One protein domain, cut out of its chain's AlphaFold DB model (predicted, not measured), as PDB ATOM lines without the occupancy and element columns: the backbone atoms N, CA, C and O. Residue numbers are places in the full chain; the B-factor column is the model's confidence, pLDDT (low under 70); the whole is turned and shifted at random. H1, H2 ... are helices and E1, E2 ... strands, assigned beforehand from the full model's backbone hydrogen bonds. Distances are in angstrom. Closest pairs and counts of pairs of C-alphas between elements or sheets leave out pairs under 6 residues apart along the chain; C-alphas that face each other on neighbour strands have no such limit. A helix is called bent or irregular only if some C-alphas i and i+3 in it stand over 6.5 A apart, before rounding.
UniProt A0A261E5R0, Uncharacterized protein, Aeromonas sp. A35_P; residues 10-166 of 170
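Overview. This is residues 10 to 166 of the 170 residues of an uncharacterized protein of Aeromonas sp. A35_P (UniProt A0A261E5R0). A strongly twisted sheet of five parallel strands forms the core, with H1 and H2 over one face and H6 over the other. H3, H4 and H5 cluster beyond the ends of E2 and E3, H4 folding back towards the sheet, and a small antiparallel hairpin, E5 and E6, makes a second sheet apart from the large one. The 157 printed residues hold six named helices and seven named strands, in the order H1 E1 H2 E2 H3 H4 E3 H5 H6 E4 E5 E6 E7; the large sheet's order is E2 E3 E4 E1 E7, and the class is mixed. The whole is compact, with a radius of gyration of the C-alphas of 15.1 A and spans of 43 by 37 by 31 A.

Along the chain. In the large sheet, E2 is residues 55 to 59, E3 95 to 99, E4 126 to 129, E1 35 to 39 and E7 162 to 165; E1 and E2 are each 13.3 A long. H1, residues 14 to 27, begins at C-alpha 14 (126.494, 144.975, 80.862) and measures 20.1 A; H2 is residues 43 to 50 and H6 113 to 120. H3 is residues 60 to 68, H5 102 to 105, and H4, residues 73 to 89, is 24.2 A long. E5 is residues 138 to 141 and E6 150 to 153. E7 ends at C-alpha 165 (120.965, 151.991, 80.507).

Arrangement. E2 and E7 are the edge strands. N 58 and O 97 of E2 and E3 are 2.8 A apart, N 127 and O 96 of E4 and E3 2.9 A, N 128 and O 36 of E4 and E1 2.8 A, and N 163 and O 37 of E7 and E1 2.8 A, each within hydrogen-bond range. H1 is on the sheet at a height of 7.5 A, on the same face as H2, which it touches with residues 14 to 18 alone, closest at the C-alphas of Ala 14 and Ala 49, 4.6 A, at a steep tilt of 50 degrees. H6, on the opposite face at a height of 9.5 A, runs along the strands, at 16 degrees to E4 on the local plane. E1, H2, E2 is a split strand-helix-strand unit, two parallel strands joined through a helix with E3 and E4 between them; E2, H3 H4, E3 and E3, H5 H6, E4 are unsplit units between neighbour strands, and the three crossovers are right-handed. H3 and H4 only graze the sheet, with residues 60 to 62 and 87 to 88. H3 touches H4, with the C-alphas of Leu 68 and Arg 76 closest at 6.0 A, and H5, with those of Ser 61 and Val 103 at 5.0 A. H4 is irregular, with C-alphas 78 and 81 7.6 A apart, and has a kink of 50 degrees near residue 80. In the hairpin of E5 and E6, N 152 and O 139 are 2.8 A apart. Every O i to N i+4 pair is within hydrogen-bond range in H1, H2 and H6, against 4 of 5 in H3 and 11 of 13 in H4; H5 is too short for such a pair.

Size, cuts and confidence. The C-alphas farthest apart are those of Ser 12 and Ser 72, 43.1 A. The printed part has no cut, no link between named elements is long, and no printed residue has a pLDDT under 70.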
ATOM      1  N   SER A  10     124.868 157.500  82.375       95.62
ATOM      2  CA  SER A  10     124.481 156.648  81.249       95.62
ATOM      3  C   SER A  10     125.499 155.536  81.014       95.62
ATOM      4  O   SER A  10     126.702 155.790  81.025       95.62
ATOM      5  N   VAL A  11     125.009 154.326  80.754       96.00
ATOM      6  CA  VAL A  11     125.813 153.153  80.375       96.00
ATOM      7  C   VAL A  11     125.168 152.445  79.188       96.00
ATOM      8  O   VAL A  11     123.959 152.521  78.993       96.00
ATOM      9  N   SER A  12     125.964 151.738  78.397       92.81
ATOM     10  CA  SER A  12     125.534 151.146  77.125       92.81
ATOM     11  C   SER A  12     125.792 149.640  77.022       92.81
ATOM     12  O   SER A  12     125.460 149.023  76.009       92.81
ATOM     13  N   SER A  13     126.395 149.033  78.048       93.31
ATOM     14  CA  SER A  13     126.719 147.605  78.086       93.31
ATOM     15  C   SER A  13     126.597 147.023  79.496       93.31
ATOM     16  O   SER A  13     126.615 147.750  80.489       93.31
ATOM     17  N   ALA A  14     126.512 145.693  79.585       94.06
ATOM     18  CA  ALA A  14     126.494 144.975  80.862       94.06
ATOM     19  C   ALA A  14     127.770 145.214  81.686       94.06
ATOM     20  O   ALA A  14     127.699 145.396  82.899       94.06
ATOM     21  N   TYR A  15     128.924 145.286  81.016       94.06
ATOM     22  CA  TYR A  15     130.204 145.585  81.654       94.06
ATOM     23  C   TYR A  15     130.222 146.990  82.272       94.06
ATOM     24  O   TYR A  15     130.572 147.147  83.439       94.06
ATOM     25  N   GLU A  16     129.807 148.012  81.516       95.69
ATOM     26  CA  GLU A  16     129.735 149.391  82.019       95.69
ATOM     27  C   GLU A  16     128.740 149.523  83.174       95.69
ATOM     28  O   GLU A  16     129.038 150.185  84.168       95.69
ATOM     29  N   LEU A  17     127.583 148.862  83.060       95.88
ATOM     30  CA  LEU A  17     126.579 148.832  84.115       95.88
ATOM     31  C   LEU A  17     127.159 148.258  85.410       95.88
ATOM     32  O   LEU A  17     127.058 148.884  86.463       95.88
ATOM     33  N   GLN A  18     127.792 147.091  85.329       95.38
ATOM     34  CA  GLN A  18     128.418 146.466  86.483       95.38
ATOM     35  C   GLN A  18     129.525 147.347  87.078       95.38
ATOM     36  O   GLN A  18     129.575 147.546  88.293       95.38
ATOM     37  N   ALA A  19     130.409 147.885  86.236       95.19
ATOM     38  CA  ALA A  19     131.529 148.705  86.678       95.19
ATOM     39  C   ALA A  19     131.057 149.975  87.402       95.19
ATOM     40  O   ALA A  19     131.575 150.299  88.474       95.19
ATOM     41  N   GLU A  20     130.059 150.681  86.861       96.94
ATOM     42  CA  GLU A  20     129.539 151.889  87.503       96.94
ATOM     43  C   GLU A  20     128.713 151.562  88.753       96.94
ATOM     44  O   GLU A  20     128.833 152.286  89.740       96.94
ATOM     45  N   ALA A  21     127.962 150.452  88.777       96.00
ATOM     46  CA  ALA A  21     127.264 149.999  89.982       96.00
ATOM     47  C   ALA A  21     128.251 149.712  91.126       96.00
ATOM     48  O   ALA A  21     128.108 150.261  92.219       96.00
ATOM     49  N   ASN A  22     129.316 148.947  90.867       94.56
ATOM     50  CA  ASN A  22     130.348 148.647  91.866       94.56
ATOM     51  C   ASN A  22     131.049 149.916  92.361       94.56
ATOM     52  O   ASN A  22     131.232 150.120  93.561       94.56
ATOM     53  N   LYS A  23     131.407 150.814  91.443       95.19
ATOM     54  CA  LYS A  23     132.025 152.099  91.777       95.19
ATOM     55  C   LYS A  23     131.100 152.981  92.618       95.19
ATOM     56  O   LYS A  23     131.575 153.644  93.541       95.19
ATOM     57  N   ALA A  24     129.803 153.008  92.315       95.69
ATOM     58  CA  ALA A  24     128.802 153.723  93.097       95.69
ATOM     59  C   ALA A  24     128.686 153.145  94.516       95.69
ATOM     60  O   ALA A  24     128.826 153.899  95.477       95.69
ATOM     61  N   LEU A  25     128.560 151.822  94.658       94.31
ATOM     62  CA  LEU A  25     128.507 151.157  95.964       94.31
ATOM     63  C   LEU A  25     129.774 151.400  96.800       94.31
ATOM     64  O   LEU A  25     129.679 151.720  97.983       94.31
ATOM     65  N   LEU A  26     130.964 151.342  96.191       92.06
ATOM     66  CA  LEU A  26     132.229 151.619  96.884       92.06
ATOM     67  C   LEU A  26     132.290 153.048  97.444       92.06
ATOM     68  O   LEU A  26     132.739 153.246  98.575       92.06
ATOM     69  N   ARG A  27     131.796 154.044  96.696       90.25
ATOM     70  CA  ARG A  27     131.701 155.442  97.168       90.25
ATOM     71  C   ARG A  27     130.748 155.593  98.359       90.25
ATOM     72  O   ARG A  27     130.916 156.514  99.153       90.25
ATOM     73  N   MET A  28     129.766 154.700  98.479       88.94
ATOM     74  CA  MET A  28     128.756 154.701  99.541       88.94
ATOM     75  C   MET A  28     129.149 153.854 100.757       88.94
ATOM     76  O   MET A  28     128.418 153.858 101.740       88.94
ATOM     77  N   SER A  29     130.305 153.182 100.749       77.06
ATOM     78  CA  SER A  29     130.763 152.302 101.845       77.06
ATOM     79  C   SER A  29     130.849 152.968 103.230       77.06
ATOM     80  O   SER A  29     130.831 152.280 104.245       77.06
ATOM     81  N   VAL A  30     130.916 154.301 103.285       72.94
ATOM     82  CA  VAL A  30     130.924 155.102 104.524       72.94
ATOM     83  C   VAL A  30     129.542 155.644 104.924       72.94
ATOM     84  O   VAL A  30     129.422 156.342 105.929       72.94
ATOM     85  N   GLN A  31     128.500 155.373 104.137       77.88
ATOM     86  CA  GLN A  31     127.136 155.853 104.363       77.88
ATOM     87  C   GLN A  31     126.286 154.810 105.096       77.88
ATOM     88  O   GLN A  31     126.573 153.619 105.084       77.88
ATOM     89  N   SER A  32     125.188 155.259 105.715       80.38
ATOM     90  CA  SER A  32     124.262 154.370 106.435       80.38
ATOM     91  C   SER A  32     123.355 153.528 105.530       80.38
ATOM     92  O   SER A  32     122.618 152.699 106.046       80.38
ATOM     93  N   SER A  33     123.316 153.809 104.224       87.88
ATOM     94  CA  SER A  33     122.507 153.116 103.213       87.88
ATOM     95  C   SER A  33     123.288 153.105 101.900       87.88
ATOM     96  O   SER A  33     123.826 154.144 101.520       87.88
ATOM     97  N   ALA A  34     123.366 151.956 101.228       94.75
ATOM     98  CA  ALA A  34     124.072 151.781  99.958       94.75
ATOM     99  C   ALA A  34     123.105 151.277  98.878       94.75
ATOM    100  O   ALA A  34     123.046 150.082  98.586       94.75
ATOM    101  N   LEU A  35     122.317 152.201  98.320       97.50
ATOM    102  CA  LEU A  35     121.338 151.941  97.262       97.50
ATOM    103  C   LEU A  35     121.795 152.561  95.943       97.50
ATOM    104  O   LEU A  35     122.030 153.765  95.883       97.50
ATOM    105  N   VAL A  36     121.818 151.765  94.878       98.00
ATOM    106  CA  VAL A  36     121.950 152.232  93.491       98.00
ATOM    107  C   VAL A  36     120.679 151.868  92.735       98.00
ATOM    108  O   VAL A  36     120.205 150.737  92.840       98.00
ATOM    109  N   LEU A  37     120.135 152.800  91.954       98.38
ATOM    110  CA  LEU A  37     119.006 152.530  91.063       98.38
ATOM    111  C   LEU A  37     119.489 152.368  89.626       98.38
ATOM    112  O   LEU A  37     120.318 153.145  89.153       98.38
ATOM    113  N   VAL A  38     118.926 151.397  88.916       98.12
ATOM    114  CA  VAL A  38     119.157 151.200  87.484       98.12
ATOM    115  C   VAL A  38     117.837 151.355  86.731       98.12
ATOM    116  O   VAL A  38     116.821 150.799  87.144       98.12
ATOM    117  N   ILE A  39     117.848 152.133  85.647       96.12
ATOM    118  CA  ILE A  39     116.672 152.483  84.838       96.12
ATOM    119  C   ILE A  39     116.854 152.037  83.392       96.12
ATOM    120  O   ILE A  39     117.979 151.960  82.891       96.12
ATOM    121  N   ASN A  40     115.725 151.797  82.716       90.56
ATOM    122  CA  ASN A  40     115.643 151.459  81.295       90.56
ATOM    123  C   ASN A  40     116.492 150.238  80.934       90.56
ATOM    124  O   ASN A  40     117.247 150.251  79.971       90.56
ATOM    125  N   SER A  41     116.440 149.201  81.764       82.81
ATOM    126  CA  SER A  41     117.416 148.120  81.706       82.81
ATOM    127  C   SER A  41     116.843 146.873  81.037       82.81
ATOM    128  O   SER A  41     116.023 146.185  81.647       82.81
ATOM    129  N   PRO A  42     117.265 146.536  79.803       89.19
ATOM    130  CA  PRO A  42     116.854 145.296  79.163       89.19
ATOM    131  C   PRO A  42     117.286 144.095  79.998       89.19
ATOM    132  O   PRO A  42     118.423 144.048  80.480       89.19
ATOM    133  N   THR A  43     116.412 143.093  80.106       87.88
ATOM    134  CA  THR A  43     116.663 141.896  80.919       87.88
ATOM    135  C   THR A  43     118.004 141.243  80.578       87.88
ATOM    136  O   THR A  43     118.718 140.849  81.494       87.88
ATOM    137  N   GLN A  44     118.411 141.186  79.299       89.94
ATOM    138  CA  GLN A  44     119.705 140.590  78.943       89.94
ATOM    139  C   GLN A  44     120.911 141.352  79.516       89.94
ATOM    140  O   GLN A  44     121.860 140.724  79.972       89.94
ATOM    141  N   ILE A  45     120.869 142.692  79.541       92.19
ATOM    142  CA  ILE A  45     121.972 143.509  80.070       92.19
ATOM    143  C   ILE A  45     122.077 143.310  81.580       92.19
ATOM    144  O   ILE A  45     123.180 143.143  82.096       92.19
ATOM    145  N   ILE A  46     120.936 143.280  82.275       92.25
ATOM    146  CA  ILE A  46     120.892 143.035  83.718       92.25
ATOM    147  C   ILE A  46     121.435 141.653  84.059       92.25
ATOM    148  O   ILE A  46     122.302 141.547  84.923       92.25
ATOM    149  N   ARG A  47     120.977 140.608  83.357       91.19
ATOM    150  CA  ARG A  47     121.441 139.235  83.585       91.19
ATOM    151  C   ARG A  47     122.951 139.139  83.444       91.19
ATOM    152  O   ARG A  47     123.607 138.784  84.416       91.19
ATOM    153  N   SER A  48     123.501 139.584  82.317       92.81
ATOM    154  CA  SER A  48     124.948 139.556  82.088       92.81
ATOM    155  C   SER A  48     125.738 140.404  83.092       92.81
ATOM    156  O   SER A  48     126.828 140.012  83.486       92.81
ATOM    157  N   ALA A  49     125.209 141.547  83.547       92.44
ATOM    158  CA  ALA A  49     125.875 142.374  84.562       92.44
ATOM    159  C   ALA A  49     125.831 141.747  85.970       92.44
ATOM    160  O   ALA A  49     126.697 142.028  86.802       92.44
ATOM    161  N   SER A  50     124.832 140.901  86.231       89.69
ATOM    162  CA  SER A  50     124.634 140.190  87.498       89.69
ATOM    163  C   SER A  50     125.317 138.813  87.561       89.69
ATOM    164  O   SER A  50     125.384 138.204  88.624       89.69
ATOM    165  N   GLU A  51     125.857 138.311  86.449       87.25
ATOM    166  CA  GLU A  51     126.609 137.049  86.378       87.25
ATOM    167  C   GLU A  51     128.040 137.240  86.900       87.25
ATOM    168  O   GLU A  51     129.026 137.171  86.170       87.25
ATOM    169  N   THR A  52     128.187 137.566  88.182       80.56
ATOM    170  CA  THR A  52     129.497 137.782  88.804       80.56
ATOM    171  C   THR A  52     129.548 137.200  90.199       80.56
ATOM    172  O   THR A  52     128.562 137.179  90.930       80.56
ATOM    173  N   GLU A  53     130.713 136.674  90.560       79.38
ATOM    174  CA  GLU A  53     130.921 136.076  91.870       79.38
ATOM    175  C   GLU A  53     130.734 137.114  92.987       79.38
ATOM    176  O   GLU A  53     131.068 138.288  92.839       79.38
ATOM    177  N   GLY A  54     130.189 136.675  94.122       83.31
ATOM    178  CA  GLY A  54     130.018 137.529  95.302       83.31
ATOM    179  C   GLY A  54     128.755 138.395  95.316       83.31
ATOM    180  O   GLY A  54     128.517 139.074  96.316       83.31
ATOM    181  N   LEU A  55     127.903 138.329  94.286       91.50
ATOM    182  CA  LEU A  55     126.588 138.978  94.277       91.50
ATOM    183  C   LEU A  55     125.446 137.959  94.164       91.50
ATOM    184  O   LEU A  55     125.621 136.863  93.639       91.50
ATOM    185  N   THR A  56     124.267 138.323  94.668       95.44
ATOM    186  CA  THR A  56     123.027 137.555  94.476       95.44
ATOM    187  C   THR A  56     122.050 138.368  93.638       95.44
ATOM    188  O   THR A  56     121.733 139.501  93.995       95.44
ATOM    189  N   TYR A  57     121.537 137.781  92.559       95.56
ATOM    190  CA  TYR A  57     120.419 138.331  91.795       95.56
ATOM    191  C   TYR A  57     119.097 137.765  92.326       95.56
ATOM    192  O   TYR A  57     118.927 136.549  92.403       95.56
ATOM    193  N   LEU A  58     118.171 138.644  92.708       95.38
ATOM    194  CA  LEU A  58     116.904 138.299  93.348       95.38
ATOM    195  C   LEU A  58     115.733 138.977  92.636       95.38
ATOM    196  O   LEU A  58     115.660 140.200  92.536       95.38
ATOM    197  N   GLU A  59     114.766 138.168  92.219       96.25
ATOM    198  CA  GLU A  59     113.517 138.625  91.616       96.25
ATOM    199  C   GLU A  59     112.465 138.769  92.706       96.25
ATOM    200  O   GLU A  59     111.805 137.807  93.110       96.25
ATOM    201  N   LEU A  60     112.365 139.983  93.241       97.44
ATOM    202  CA  LEU A  60     111.714 140.214  94.522       97.44
ATOM    203  C   LEU A  60     110.223 139.884  94.491       97.44
ATOM    204  O   LEU A  60     109.734 139.265  95.429       97.44
ATOM    205  N   SER A  61     109.503 140.267  93.431       97.56
ATOM    206  CA  SER A  61     108.050 140.053  93.364       97.56
ATOM    207  C   SER A  61     107.673 138.587  93.451       97.56
ATOM    208  O   SER A  61     106.763 138.243  94.192       97.56
ATOM    209  N   GLU A  62     108.386 137.715  92.744       96.56
ATOM    210  CA  GLU A  62     108.099 136.280  92.736       96.56
ATOM    211  C   GLU A  62     108.292 135.686  94.137       96.56
ATOM    212  O   GLU A  62     107.367 135.136  94.733       96.56
ATOM    213  N   GLN A  63     109.467 135.928  94.713       96.75
ATOM    214  CA  GLN A  63     109.850 135.424  96.027       96.75
ATOM    215  C   GLN A  63     109.016 136.006  97.176       96.75
ATOM    216  O   GLN A  63     108.753 135.323  98.171       96.75
ATOM    217  N   LEU A  64     108.613 137.273  97.078       97.31
ATOM    218  CA  LEU A  64     107.790 137.914  98.095       97.31
ATOM    219  C   LEU A  64     106.339 137.446  98.000       97.31
ATOM    220  O   LEU A  64     105.754 137.108  99.027       97.31
ATOM    221  N   CYS A  65     105.773 137.364  96.792       95.88
ATOM    222  CA  CYS A  65     104.407 136.885  96.593       95.88
ATOM    223  C   CYS A  65     104.204 135.500  97.212       95.88
ATOM    224  O   CYS A  65     103.250 135.330  97.966       95.88
ATOM    225  N   GLU A  66     105.123 134.551  97.001       95.88
ATOM    226  CA  GLU A  66     105.062 133.215  97.619       95.88
ATOM    227  C   GLU A  66     104.931 133.261  99.150       95.88
ATOM    228  O   GLU A  66     104.147 132.512  99.734       95.88
ATOM    229  N   ARG A  67     105.656 134.173  99.806       96.31
ATOM    230  CA  ARG A  67     105.634 134.347 101.269       96.31
ATOM    231  C   ARG A  67     104.399 135.100 101.761       96.31
ATOM    232  O   ARG A  67     103.972 134.890 102.893       96.31
ATOM    233  N   LEU A  68     103.815 135.958 100.926       96.19
ATOM    234  CA  LEU A  68     102.591 136.704 101.233       96.19
ATOM    235  C   LEU A  68     101.314 135.892 100.974       96.19
ATOM    236  O   LEU A  68     100.275 136.205 101.562       96.19
ATOM    237  N   LEU A  69     101.362 134.859 100.120       95.69
ATOM    238  CA  LEU A  69     100.204 134.024  99.766       95.69
ATOM    239  C   LEU A  69      99.412 133.515 100.986       95.69
ATOM    240  O   LEU A  69      98.187 133.650 100.959       95.69
ATOM    241  N   PRO A  70     100.043 132.997 102.061       96.00
ATOM    242  CA  PRO A  70      99.319 132.472 103.222       96.00
ATOM    243  C   PRO A  70      98.687 133.552 104.114       96.00
ATOM    244  O   PRO A  70      97.896 133.224 104.995       96.00
ATOM    245  N   LEU A  71      99.058 134.822 103.933       95.56
ATOM    246  CA  LEU A  71      98.669 135.923 104.811       95.56
ATOM    247  C   LEU A  71      97.376 136.597 104.343       95.56
ATOM    248  O   LEU A  71      97.138 136.756 103.140       95.56
ATOM    249  N   SER A  72      96.571 137.058 105.306       93.75
ATOM    250  CA  SER A  72      95.440 137.951 105.035       93.75
ATOM    251  C   SER A  72      95.932 139.321 104.552       93.75
ATOM    252  O   SER A  72      97.075 139.689 104.813       93.75
ATOM    253  N   CYS A  73      95.085 140.120 103.894       89.69
ATOM    254  CA  CYS A  73      95.488 141.451 103.411       89.69
ATOM    255  C   CYS A  73      96.078 142.336 104.526       89.69
ATOM    256  O   CYS A  73      97.133 142.931 104.333       89.69
ATOM    257  N   ASN A  74      95.458 142.340 105.710       92.69
ATOM    258  CA  ASN A  74      95.935 143.119 106.859       92.69
ATOM    259  C   ASN A  74      97.263 142.595 107.418       92.69
ATOM    260  O   ASN A  74      98.031 143.349 108.008       92.69
ATOM    261  N   ASP A  75      97.529 141.295 107.304       95.19
ATOM    262  CA  ASP A  75      98.804 140.723 107.740       95.19
ATOM    263  C   ASP A  75      99.908 141.010 106.724       95.19
ATOM    264  O   ASP A  75     101.048 141.242 107.116       95.19
ATOM    265  N   ARG A  76      99.573 141.056 105.427       96.19
ATOM    266  CA  ARG A  76     100.527 141.414 104.373       96.19
ATOM    267  C   ARG A  76     101.089 142.813 104.597       96.19
ATOM    268  O   ARG A  76     102.300 142.921 104.731       96.19
ATOM    269  N   SER A  77     100.255 143.850 104.709       95.06
ATOM    270  CA  SER A  77     100.751 145.224 104.918       95.06
ATOM    271  C   SER A  77     101.557 145.370 106.214       95.06
ATOM    272  O   SER A  77     102.587 146.036 106.238       95.06
ATOM    273  N   ARG A  78     101.156 144.676 107.287       95.75
ATOM    274  CA  ARG A  78     101.855 144.730 108.583       95.75
ATOM    275  C   ARG A  78     103.207 144.026 108.604       95.75
ATOM    276  O   ARG A  78     104.077 144.442 109.362       95.75
ATOM    277  N   HIS A  79     103.376 142.952 107.833       96.38
ATOM    278  CA  HIS A  79     104.566 142.101 107.913       96.38
ATOM    279  C   HIS A  79     105.464 142.164 106.678       96.38
ATOM    280  O   HIS A  79     106.579 141.651 106.726       96.38
ATOM    281  N   VAL A  80     105.023 142.776 105.577       97.75
ATOM    282  CA  VAL A  80     105.764 142.774 104.309       97.75
ATOM    283  C   VAL A  80     107.189 143.313 104.463       97.75
ATOM    284  O   VAL A  80     108.122 142.663 103.995       97.75
ATOM    285  N   SER A  81     107.395 144.430 105.169       97.12
ATOM    286  CA  SER A  81     108.735 145.000 105.366       97.12
ATOM    287  C   SER A  81     109.661 144.047 106.127       97.12
ATOM    288  O   SER A  81     110.808 143.861 105.716       97.12
ATOM    289  N   ASP A  82     109.156 143.389 107.175       97.19
ATOM    290  CA  ASP A  82     109.917 142.412 107.962       97.19
ATOM    291  C   ASP A  82     110.241 141.158 107.145       97.19
ATOM    292  O   ASP A  82     111.359 140.647 107.204       97.19
ATOM    293  N   ILE A  83     109.285 140.678 106.343       97.88
ATOM    294  CA  ILE A  83     109.473 139.525 105.457       97.88
ATOM    295  C   ILE A  83     110.585 139.818 104.446       97.88
ATOM    296  O   ILE A  83     111.490 138.999 104.285       97.88
ATOM    297  N   ILE A  84     110.566 140.991 103.802       97.69
ATOM    298  CA  ILE A  84     111.610 141.370 102.842       97.69
ATOM    299  C   ILE A  84     112.970 141.499 103.550       97.69
ATOM    300  O   ILE A  84     113.970 140.979 103.058       97.69
ATOM    301  N   ALA A  85     113.024 142.126 104.728       97.00
ATOM    302  CA  ALA A  85     114.265 142.253 105.494       97.00
ATOM    303  C   ALA A  85     114.857 140.886 105.883       97.00
ATOM    304  O   ALA A  85     116.062 140.666 105.749       97.00
ATOM    305  N   GLN A  86     114.019 139.935 106.309       96.50
ATOM    306  CA  GLN A  86     114.443 138.563 106.607       96.50
ATOM    307  C   GLN A  86     114.974 137.840 105.366       96.50
ATOM    308  O   GLN A  86     115.993 137.154 105.455       96.50
ATOM    309  N   MET A  87     114.330 138.025 104.207       95.69
ATOM    310  CA  MET A  87     114.823 137.484 102.937       95.69
ATOM    311  C   MET A  87     116.233 137.990 102.625       95.69
ATOM    312  O   MET A  87     117.101 137.183 102.301       95.69
ATOM    313  N   LEU A  88     116.479 139.298 102.758       95.12
ATOM    314  CA  LEU A  88     117.792 139.885 102.475       95.12
ATOM    315  C   LEU A  88     118.866 139.456 103.484       95.12
ATOM    316  O   LEU A  88     119.994 139.169 103.085       95.12
ATOM    317  N   ASN A  89     118.525 139.369 104.771       93.12
ATOM    318  CA  ASN A  89     119.456 138.918 105.811       93.12
ATOM    319  C   ASN A  89     119.899 137.458 105.621       93.12
ATOM    320  O   ASN A  89     121.002 137.100 106.025       93.12
ATOM    321  N   GLY A  90     119.064 136.621 104.998       93.56
ATOM    322  CA  GLY A  90     119.403 135.232 104.679       93.56
ATOM    323  C   GLY A  90     120.371 135.061 103.502       93.56
ATOM    324  O   GLY A  90     120.880 133.962 103.290       93.56
ATOM    325  N   ILE A  91     120.636 136.115 102.725       95.12
ATOM    326  CA  ILE A  91     121.541 136.059 101.571       95.12
ATOM    327  C   ILE A  91     122.990 136.144 102.054       95.12
ATOM    328  O   ILE A  91     123.333 137.052 102.805       95.12
ATOM    329  N   ALA A  92     123.860 135.246 101.587       93.19
ATOM    330  CA  ALA A  92     125.274 135.229 101.978       93.19
ATOM    331  C   ALA A  92     126.133 136.272 101.241       93.19
ATOM    332  O   ALA A  92     127.067 136.803 101.828       93.19
ATOM    333  N   SER A  93     125.813 136.581  99.979       92.94
ATOM    334  CA  SER A  93     126.545 137.549  99.149       92.94
ATOM    335  C   SER A  93     126.585 138.951  99.756       92.94
ATOM    336  O   SER A  93     125.637 139.358 100.429       92.94
ATOM    337  N   ASP A  94     127.638 139.710  99.455       90.00
ATOM    338  CA  ASP A  94     127.829 141.072  99.974       90.00
ATOM    339  C   ASP A  94     126.912 142.093  99.296       90.00
ATOM    340  O   ASP A  94     126.495 143.067  99.918       90.00
ATOM    341  N   VAL A  95     126.573 141.863  98.026       94.25
ATOM    342  CA  VAL A  95     125.728 142.752  97.221       94.25
ATOM    343  C   VAL A  95     124.516 141.988  96.702       94.25
ATOM    344  O   VAL A  95     124.636 140.852  96.232       94.25
ATOM    345  N   VAL A  96     123.345 142.625  96.749       96.81
ATOM    346  CA  VAL A  96     122.100 142.072  96.200       96.81
ATOM    347  C   VAL A  96     121.612 142.928  95.041       96.81
ATOM    348  O   VAL A  96     121.430 144.136  95.173       96.81
ATOM    349  N   TRP A  97     121.373 142.290  93.902       97.56
ATOM    350  CA  TRP A  97     120.692 142.893  92.766       97.56
ATOM    351  C   TRP A  97     119.215 142.539  92.850       97.56
ATOM    352  O   TRP A  97     118.850 141.373  92.714       97.56
ATOM    353  N   LEU A  98     118.375 143.535  93.114       97.69
ATOM    354  CA  LEU A  98     116.927 143.384  93.164       97.69
ATOM    355  C   LEU A  98     116.337 143.728  91.803       97.69
ATOM    356  O   LEU A  98     116.419 144.868  91.360       97.69
ATOM    357  N   ASP A  99     115.698 142.758  91.172       96.12
ATOM    358  CA  ASP A  99     114.911 142.959  89.960       96.12
ATOM    359  C   ASP A  99     113.456 142.571  90.222       96.12
ATOM    360  O   ASP A  99     113.115 142.007  91.267       96.12
ATOM    361  N   ARG A 100     112.581 142.900  89.274       96.00
ATOM    362  CA  ARG A 100     111.146 142.650  89.327       96.00
ATOM    363  C   ARG A 100     110.566 143.045  90.683       96.00
ATOM    364  O   ARG A 100     110.029 142.212  91.407       96.00
ATOM    365  N   ILE A 101     110.701 144.312  91.058       97.69
ATOM    366  CA  ILE A 101     110.258 144.840  92.359       97.69
ATOM    367  C   ILE A 101     108.818 145.391  92.339       97.69
ATOM    368  O   ILE A 101     108.432 146.110  93.254       97.69
ATOM    369  N   GLN A 102     108.018 145.089  91.308       97.00
ATOM    370  CA  GLN A 102     106.669 145.647  91.106       97.00
ATOM    371  C   GLN A 102     105.724 145.387  92.283       97.00
ATOM    372  O   GLN A 102     104.888 146.232  92.574       97.00
ATOM    373  N   VAL A 103     105.901 144.274  93.003       97.50
ATOM    374  CA  VAL A 103     105.128 143.967  94.213       97.50
ATOM    375  C   VAL A 103     105.195 145.089  95.254       97.50
ATOM    376  O   VAL A 103     104.232 145.296  95.975       97.50
ATOM    377  N   LEU A 104     106.294 145.853  95.321       98.19
ATOM    378  CA  LEU A 104     106.438 146.951  96.284       98.19
ATOM    379  C   LEU A 104     105.457 148.098  96.018       98.19
ATOM    380  O   LEU A 104     105.205 148.894  96.913       98.19
ATOM    381  N   PHE A 105     104.925 148.181  94.798       98.00
ATOM    382  CA  PHE A 105     104.001 149.219  94.353       98.00
ATOM    383  C   PHE A 105     102.534 148.810  94.533       98.00
ATOM    384  O   PHE A 105     101.647 149.602  94.224       98.00
ATOM    385  N   GLU A 106     102.266 147.595  95.024       96.69
ATOM    386  CA  GLU A 106     100.910 147.119  95.297       96.69
ATOM    387  C   GLU A 106     100.270 147.962  96.413       96.69
ATOM    388  O   GLU A 106     100.717 147.881  97.562       96.69
ATOM    389  N   PRO A 107      99.192 148.726  96.135       95.94
ATOM    390  CA  PRO A 107      98.642 149.684  97.099       95.94
ATOM    391  C   PRO A 107      98.199 149.032  98.411       95.94
ATOM    392  O   PRO A 107      98.302 149.622  99.481       95.94
ATOM    393  N   THR A 108      97.753 147.776  98.335       95.38
ATOM    394  CA  THR A 108      97.313 146.990  99.499       95.38
ATOM    395  C   THR A 108      98.434 146.638 100.476       95.38
ATOM    396  O   THR A 108      98.141 146.228 101.596       95.38
ATOM    397  N   LEU A 109      99.702 146.772 100.075       96.75
ATOM    398  CA  LEU A 109     100.849 146.556 100.956       96.75
ATOM    399  C   LEU A 109     101.232 147.813 101.739       96.75
ATOM    400  O   LEU A 109     102.030 147.700 102.662       96.75
ATOM    401  N   GLU A 110     100.656 148.973 101.401       95.69
ATOM    402  CA  GLU A 110     100.865 150.249 102.102       95.69
ATOM    403  C   GLU A 110     102.349 150.651 102.212       95.69
ATOM    404  O   GLU A 110     102.776 151.298 103.169       95.69
ATOM    405  N   LEU A 111     103.148 150.267 101.213       97.00
ATOM    406  CA  LEU A 111     104.566 150.592 101.133       97.00
ATOM    407  C   LEU A 111     104.801 151.890 100.358       97.00
ATOM    408  O   LEU A 111     104.148 152.161  99.353       97.00
ATOM    409  N   ASP A 112     105.818 152.639 100.786       97.94
ATOM    410  CA  ASP A 112     106.546 153.562  99.914       97.94
ATOM    411  C   ASP A 112     107.726 152.784  99.294       97.94
ATOM    412  O   ASP A 112     108.649 152.398 100.023       97.94
ATOM    413  N   PRO A 113     107.712 152.497  97.976       98.12
ATOM    414  CA  PRO A 113     108.736 151.674  97.338       98.12
ATOM    415  C   PRO A 113     110.160 152.217  97.468       98.12
ATOM    416  O   PRO A 113     111.086 151.440  97.705       98.12
ATOM    417  N   LEU A 114     110.364 153.531  97.307       98.06
ATOM    418  CA  LEU A 114     111.708 154.109  97.381       98.06
ATOM    419  C   LEU A 114     112.227 154.048  98.816       98.06
ATOM    420  O   LEU A 114     113.366 153.635  99.039       98.06
ATOM    421  N   ARG A 115     111.380 154.398  99.787       97.12
ATOM    422  CA  ARG A 115     111.695 154.298 101.213       97.12
ATOM    423  C   ARG A 115     112.042 152.863 101.601       97.12
ATOM    424  O   ARG A 115     113.067 152.638 102.239       97.12
ATOM    425  N   GLN A 116     111.235 151.896 101.161       98.00
ATOM    426  CA  GLN A 116     111.471 150.481 101.425       98.00
ATOM    427  C   GLN A 116     112.834 150.044 100.870       98.00
ATOM    428  O   GLN A 116     113.606 149.412 101.586       98.00
ATOM    429  N   LEU A 117     113.185 150.414  99.634       98.06
ATOM    430  CA  LEU A 117     114.505 150.111  99.066       98.06
ATOM    431  C   LEU A 117     115.649 150.783  99.842       98.06
ATOM    432  O   LEU A 117     116.680 150.153 100.068       98.06
ATOM    433  N   GLN A 118     115.478 152.038 100.268       96.69
ATOM    434  CA  GLN A 118     116.480 152.765 101.054       96.69
ATOM    435  C   GLN A 118     116.731 152.107 102.412       96.69
ATOM    436  O   GLN A 118     117.887 152.022 102.835       96.69
ATOM    437  N   ASP A 119     115.676 151.634 103.077       95.94
ATOM    438  CA  ASP A 119     115.762 150.966 104.375       95.94
ATOM    439  C   ASP A 119     116.378 149.568 104.247       95.94
ATOM    440  O   ASP A 119     117.260 149.214 105.032       95.94
ATOM    441  N   LEU A 120     116.034 148.815 103.199       96.25
ATOM    442  CA  LEU A 120     116.709 147.554 102.871       96.25
ATOM    443  C   LEU A 120     118.201 147.765 102.581       96.25
ATOM    444  O   LEU A 120     119.037 146.979 103.025       96.25
ATOM    445  N   ALA A 121     118.550 148.863 101.911       96.19
ATOM    446  CA  ALA A 121     119.930 149.205 101.591       96.19
ATOM    447  C   ALA A 121     120.773 149.620 102.814       96.19
ATOM    448  O   ALA A 121     121.992 149.763 102.700       96.19
ATOM    449  N   ARG A 122     120.149 149.801 103.991       93.88
ATOM    450  CA  ARG A 122     120.854 149.929 105.283       93.88
ATOM    451  C   ARG A 122     121.321 148.580 105.826       93.88
ATOM    452  O   ARG A 122     122.257 148.542 106.618       93.88
ATOM    453  N   LEU A 123     120.655 147.492 105.438       92.88
ATOM    454  CA  LEU A 123     120.990 146.132 105.871       92.88
ATOM    455  C   LEU A 123     122.128 145.556 105.031       92.88
ATOM    456  O   LEU A 123     123.011 144.878 105.551       92.88
ATOM    457  N   LYS A 124     122.089 145.810 103.721       92.25
ATOM    458  CA  LYS A 124     123.049 145.283 102.756       92.25
ATOM    459  C   LYS A 124     123.119 146.187 101.522       92.25
ATOM    460  O   LYS A 124     122.086 146.739 101.154       92.25
ATOM    461  N   PRO A 125     124.277 146.331 100.857       95.50
ATOM    462  CA  PRO A 125     124.367 146.995  99.560       95.50
ATOM    463  C   PRO A 125     123.384 146.433  98.522       95.50
ATOM    464  O   PRO A 125     123.356 145.224  98.267       95.50
ATOM    465  N   ILE A 126     122.598 147.319  97.904       97.25
ATOM    466  CA  ILE A 126     121.558 146.972  96.929       97.25
ATOM    467  C   ILE A 126     121.760 147.729  95.620       97.25
ATOM    468  O   ILE A 126     121.911 148.951  95.596       97.25
ATOM    469  N   VAL A 127     121.649 146.992  94.519       97.88
ATOM    470  CA  VAL A 127     121.388 147.539  93.185       97.88
ATOM    471  C   VAL A 127     119.952 147.176  92.822       97.88
ATOM    472  O   VAL A 127     119.643 145.997  92.689       97.88
ATOM    473  N   ALA A 128     119.054 148.151  92.692       98.31
ATOM    474  CA  ALA A 128     117.650 147.899  92.373       98.31
ATOM    475  C   ALA A 128     117.325 148.305  90.932       98.31
ATOM    476  O   ALA A 128     117.544 149.450  90.529       98.31
ATOM    477  N   ILE A 129     116.768 147.368  90.166       98.06
ATOM    478  CA  ILE A 129     116.269 147.603  88.814       98.06
ATOM    479  C   ILE A 129     114.875 148.195  88.942       98.06
ATOM    480  O   ILE A 129     113.909 147.521  89.310       98.06
ATOM    481  N   TRP A 130     114.775 149.492  88.693       98.00
ATOM    482  CA  TRP A 130     113.536 150.213  88.893       98.00
ATOM    483  C   TRP A 130     112.643 150.077  87.649       98.00
ATOM    484  O   TRP A 130     113.049 150.468  86.551       98.00
ATOM    485  N   PRO A 131     111.407 149.560  87.790       96.25
ATOM    486  CA  PRO A 131     110.565 149.133  86.666       96.25
ATOM    487  C   PRO A 131     109.836 150.289  85.961       96.25
ATOM    488  O   PRO A 131     108.832 150.089  85.280       96.25
ATOM    489  N   GLY A 132     110.298 151.514  86.178       95.50
ATOM    490  CA  GLY A 132     109.613 152.740  85.812       95.50
ATOM    491  C   GLY A 132     110.391 153.604  84.827       95.50
ATOM    492  O   GLY A 132     111.289 153.133  84.132       95.50
ATOM    493  N   GLN A 133     110.027 154.880  84.749       95.50
ATOM    494  CA  GLN A 133     110.622 155.835  83.817       95.50
ATOM    495  C   GLN A 133     111.319 156.958  84.570       95.50
ATOM    496  O   GLN A 133     110.872 157.376  85.640       95.50
ATOM    497  N   ILE A 134     112.387 157.480  83.976       95.19
ATOM    498  CA  ILE A 134     113.080 158.661  84.472       95.19
ATOM    499  C   ILE A 134     112.944 159.803  83.472       95.19
ATOM    500  O   ILE A 134     113.099 159.636  82.266       95.19
ATOM    501  N   THR A 135     112.638 160.979  83.998       93.19
ATOM    502  CA  THR A 135     112.673 162.251  83.276       93.19
ATOM    503  C   THR A 135     113.733 163.140  83.913       93.19
ATOM    504  O   THR A 135     114.308 162.789  84.941       93.19
ATOM    505  N   GLU A 136     113.945 164.339  83.372       90.81
ATOM    506  CA  GLU A 136     114.857 165.312  83.987       90.81
ATOM    507  C   GLU A 136     114.508 165.642  85.446       90.81
ATOM    508  O   GLU A 136     115.371 166.123  86.170       90.81
ATOM    509  N   ARG A 137     113.260 165.435  85.890       91.94
ATOM    510  CA  ARG A 137     112.783 165.903  87.206       91.94
ATOM    511  C   ARG A 137     112.225 164.825  88.109       91.94
ATOM    512  O   ARG A 137     112.221 165.021  89.322       91.94
ATOM    513  N   PHE A 138     111.716 163.748  87.523       96.25
ATOM    514  CA  PHE A 138     111.009 162.714  88.260       96.25
ATOM    515  C   PHE A 138     111.464 161.324  87.849       96.25
ATOM    516  O   PHE A 138     111.545 161.021  86.655       96.25
ATOM    517  N   LEU A 139     111.679 160.486  88.857       97.62
ATOM    518  CA  LEU A 139     111.627 159.038  88.745       97.62
ATOM    519  C   LEU A 139     110.185 158.607  89.004       97.62
ATOM    520  O   LEU A 139     109.601 158.990  90.012       97.62
ATOM    521  N   THR A 140     109.606 157.820  88.110       97.81
ATOM    522  CA  THR A 140     108.187 157.458  88.174       97.81
ATOM    523  C   THR A 140     107.986 155.965  88.015       97.81
ATOM    524  O   THR A 140     108.832 155.289  87.434       97.81
ATOM    525  N   PHE A 141     106.863 155.455  88.506       97.69
ATOM    526  CA  PHE A 141     106.321 154.144  88.164       97.69
ATOM    527  C   PHE A 141     104.816 154.269  87.915       97.69
ATOM    528  O   PHE A 141     104.148 155.071  88.567       97.69
ATOM    529  N   SER A 142     104.296 153.453  86.990       96.12
ATOM    530  CA  SER A 142     102.905 153.502  86.520       96.12
ATOM    531  C   SER A 142     102.536 154.852  85.869       96.12
ATOM    532  O   SER A 142     103.410 155.612  85.447       96.12
ATOM    533  N   VAL A 143     101.239 155.134  85.716       95.75
ATOM    534  CA  VAL A 143     100.709 156.364  85.106       95.75
ATOM    535  C   VAL A 143      99.843 157.159  86.089       95.75
ATOM    536  O   VAL A 143      99.143 156.548  86.900       95.75
ATOM    537  N   PRO A 144      99.833 158.507  86.012       95.12
ATOM    538  CA  PRO A 144      99.005 159.336  86.883       95.12
ATOM    539  C   PRO A 144      97.529 158.919  86.867       95.12
ATOM    540  O   PRO A 144      96.952 158.695  85.804       95.12
ATOM    541  N   GLY A 145      96.919 158.859  88.052       95.00
ATOM    542  CA  GLY A 145      95.517 158.466  88.232       95.00
ATOM    543  C   GLY A 145      95.298 156.981  88.527       95.00
ATOM    544  O   GLY A 145      94.157 156.589  88.754       95.00
ATOM    545  N   ARG A 146      96.357 156.164  88.551       96.44
ATOM    546  CA  ARG A 146      96.310 154.807  89.107       96.44
ATOM    547  C   ARG A 146      96.765 154.795  90.563       96.44
ATOM    548  O   ARG A 146      97.632 155.580  90.941       96.44
ATOM    549  N   ASP A 147      96.229 153.858  91.336       96.19
ATOM    550  CA  ASP A 147      96.539 153.715  92.765       96.19
ATOM    551  C   ASP A 147      97.995 153.285  93.022       96.19
ATOM    552  O   ASP A 147      98.543 153.552  94.085       96.19
ATOM    553  N   ASP A 148      98.635 152.653  92.033       96.88
ATOM    554  CA  ASP A 148     100.040 152.230  92.049       96.88
ATOM    555  C   ASP A 148     101.009 153.315  91.530       96.88
ATOM    556  O   ASP A 148     102.209 153.066  91.392       96.88
ATOM    557  N   TYR A 149     100.514 154.518  91.207       98.06
ATOM    558  CA  TYR A 149     101.349 155.603  90.694       98.06
ATOM    559  C   TYR A 149     102.290 156.152  91.761       98.06
ATOM    560  O   TYR A 149     101.860 156.616  92.814       98.06
ATOM    561  N   GLN A 150     103.582 156.168  91.438       98.06
ATOM    562  CA  GLN A 150     104.624 156.723  92.295       98.06
ATOM    563  C   GLN A 150     105.490 157.705  91.513       98.06
ATOM    564  O   GLN A 150     105.798 157.480  90.338       98.06
ATOM    565  N   SER A 151     105.893 158.795  92.165       97.44
ATOM    566  CA  SER A 151     106.714 159.850  91.571       97.44
ATOM    567  C   SER A 151     107.631 160.470  92.617       97.44
ATOM    568  O   SER A 151     107.159 160.956  93.643       97.44
ATOM    569  N   TYR A 152     108.930 160.480  92.332       97.75
ATOM    570  CA  TYR A 152     109.978 160.956  93.230       97.75
ATOM    571  C   TYR A 152     110.798 162.039  92.547       97.75
ATOM    572  O   TYR A 152     111.233 161.882  91.404       97.75
ATOM    573  N   SER A 153     111.006 163.144  93.250       96.50
ATOM    574  CA  SER A 153     111.810 164.276  92.808       96.50
ATOM    575  C   SER A 153     113.302 164.060  93.079       96.50
ATOM    576  O   SER A 153     113.707 163.144  93.795       96.50
ATOM    577  N   ALA A 154     114.143 164.969  92.577       94.25
ATOM    578  CA  ALA A 154     115.571 164.983  92.900       94.25
ATOM    579  C   ALA A 154     115.864 165.055  94.414       94.25
ATOM    580  O   ALA A 154     116.874 164.516  94.860       94.25
ATOM    581  N   ASN A 155     114.987 165.681  95.209       94.62
ATOM    582  CA  ASN A 155     115.168 165.768  96.661       94.62
ATOM    583  C   ASN A 155     114.948 164.415  97.346       94.62
ATOM    584  O   ASN A 155     115.678 164.075  98.273       94.62
ATOM    585  N   ASP A 156     113.968 163.642  96.877       95.56
ATOM    586  CA  ASP A 156     113.660 162.310  97.415       95.56
ATOM    587  C   ASP A 156     114.788 161.312  97.096       95.56
ATOM    588  O   ASP A 156     115.074 160.393  97.861       95.56
ATOM    589  N   LEU A 157     115.470 161.543  95.971       94.62
ATOM    590  CA  LEU A 157     116.581 160.744  95.448       94.62
ATOM    591  C   LEU A 157     117.956 161.259  95.897       94.62
ATOM    592  O   LEU A 157     118.983 160.833  95.363       94.62
ATOM    593  N   ALA A 158     118.006 162.187  96.855       89.00
ATOM    594  CA  ALA A 158     119.260 162.768  97.308       89.00
ATOM    595  C   ALA A 158     120.237 161.670  97.767       89.00
ATOM    596  O   ALA A 158     119.933 160.870  98.649       89.00
ATOM    597  N   ASN A 159     121.441 161.672  97.187       88.62
ATOM    598  CA  ASN A 159     122.509 160.695  97.436       88.62
ATOM    599  C   ASN A 159     122.234 159.260  96.958       88.62
ATOM    600  O   ASN A 159     122.992 158.367  97.325       88.62
ATOM    601  N   VAL A 160     121.216 159.029  96.128       95.56
ATOM    602  CA  VAL A 160     120.996 157.737  95.467       95.56
ATOM    603  C   VAL A 160     121.579 157.811  94.053       95.56
ATOM    604  O   VAL A 160     121.033 158.533  93.218       95.56
ATOM    605  N   PRO A 161     122.692 157.119  93.741       96.81
ATOM    606  CA  PRO A 161     123.203 157.054  92.381       96.81
ATOM    607  C   PRO A 161     122.193 156.375  91.457       96.81
ATOM    608  O   PRO A 161     121.648 155.319  91.786       96.81
ATOM    609  N   ILE A 162     121.974 156.970  90.286       97.56
ATOM    610  CA  ILE A 162     121.055 156.448  89.276       97.56
ATOM    611  C   ILE A 162     121.832 156.175  87.996       97.56
ATOM    612  O   ILE A 162     122.472 157.069  87.437       97.56
ATOM    613  N   ILE A 163     121.761 154.934  87.529       97.75
ATOM    614  CA  ILE A 163     122.367 154.477  86.285       97.75
ATOM    615  C   ILE A 163     121.258 154.302  85.250       97.75
ATOM    616  O   ILE A 163     120.297 153.569  85.469       97.75
ATOM    617  N   HIS A 164     121.378 154.972  84.111       96.44
ATOM    618  CA  HIS A 164     120.443 154.839  83.000       96.44
ATOM    619  C   HIS A 164     121.079 153.993  81.899       96.44
ATOM    620  O   HIS A 164     122.090 154.382  81.312       96.44
ATOM    621  N   VAL A 165     120.498 152.831  81.610       95.00
ATOM    622  CA  VAL A 165     120.965 151.991  80.507       95.00
ATOM    623  C   VAL A 165     120.399 152.559  79.210       95.00
ATOM    624  O   VAL A 165     119.189 152.651  79.023       95.00
ATOM    625  N   THR A 166     121.272 152.991  78.313       90.44
ATOM    626  CA  THR A 166     120.896 153.510  76.999       90.44
ATOM    627  C   THR A 166     120.996 152.409  75.957       90.44
ATOM    628  O   THR A 166     121.946 151.624  75.979       90.44
TER     629      THR A 166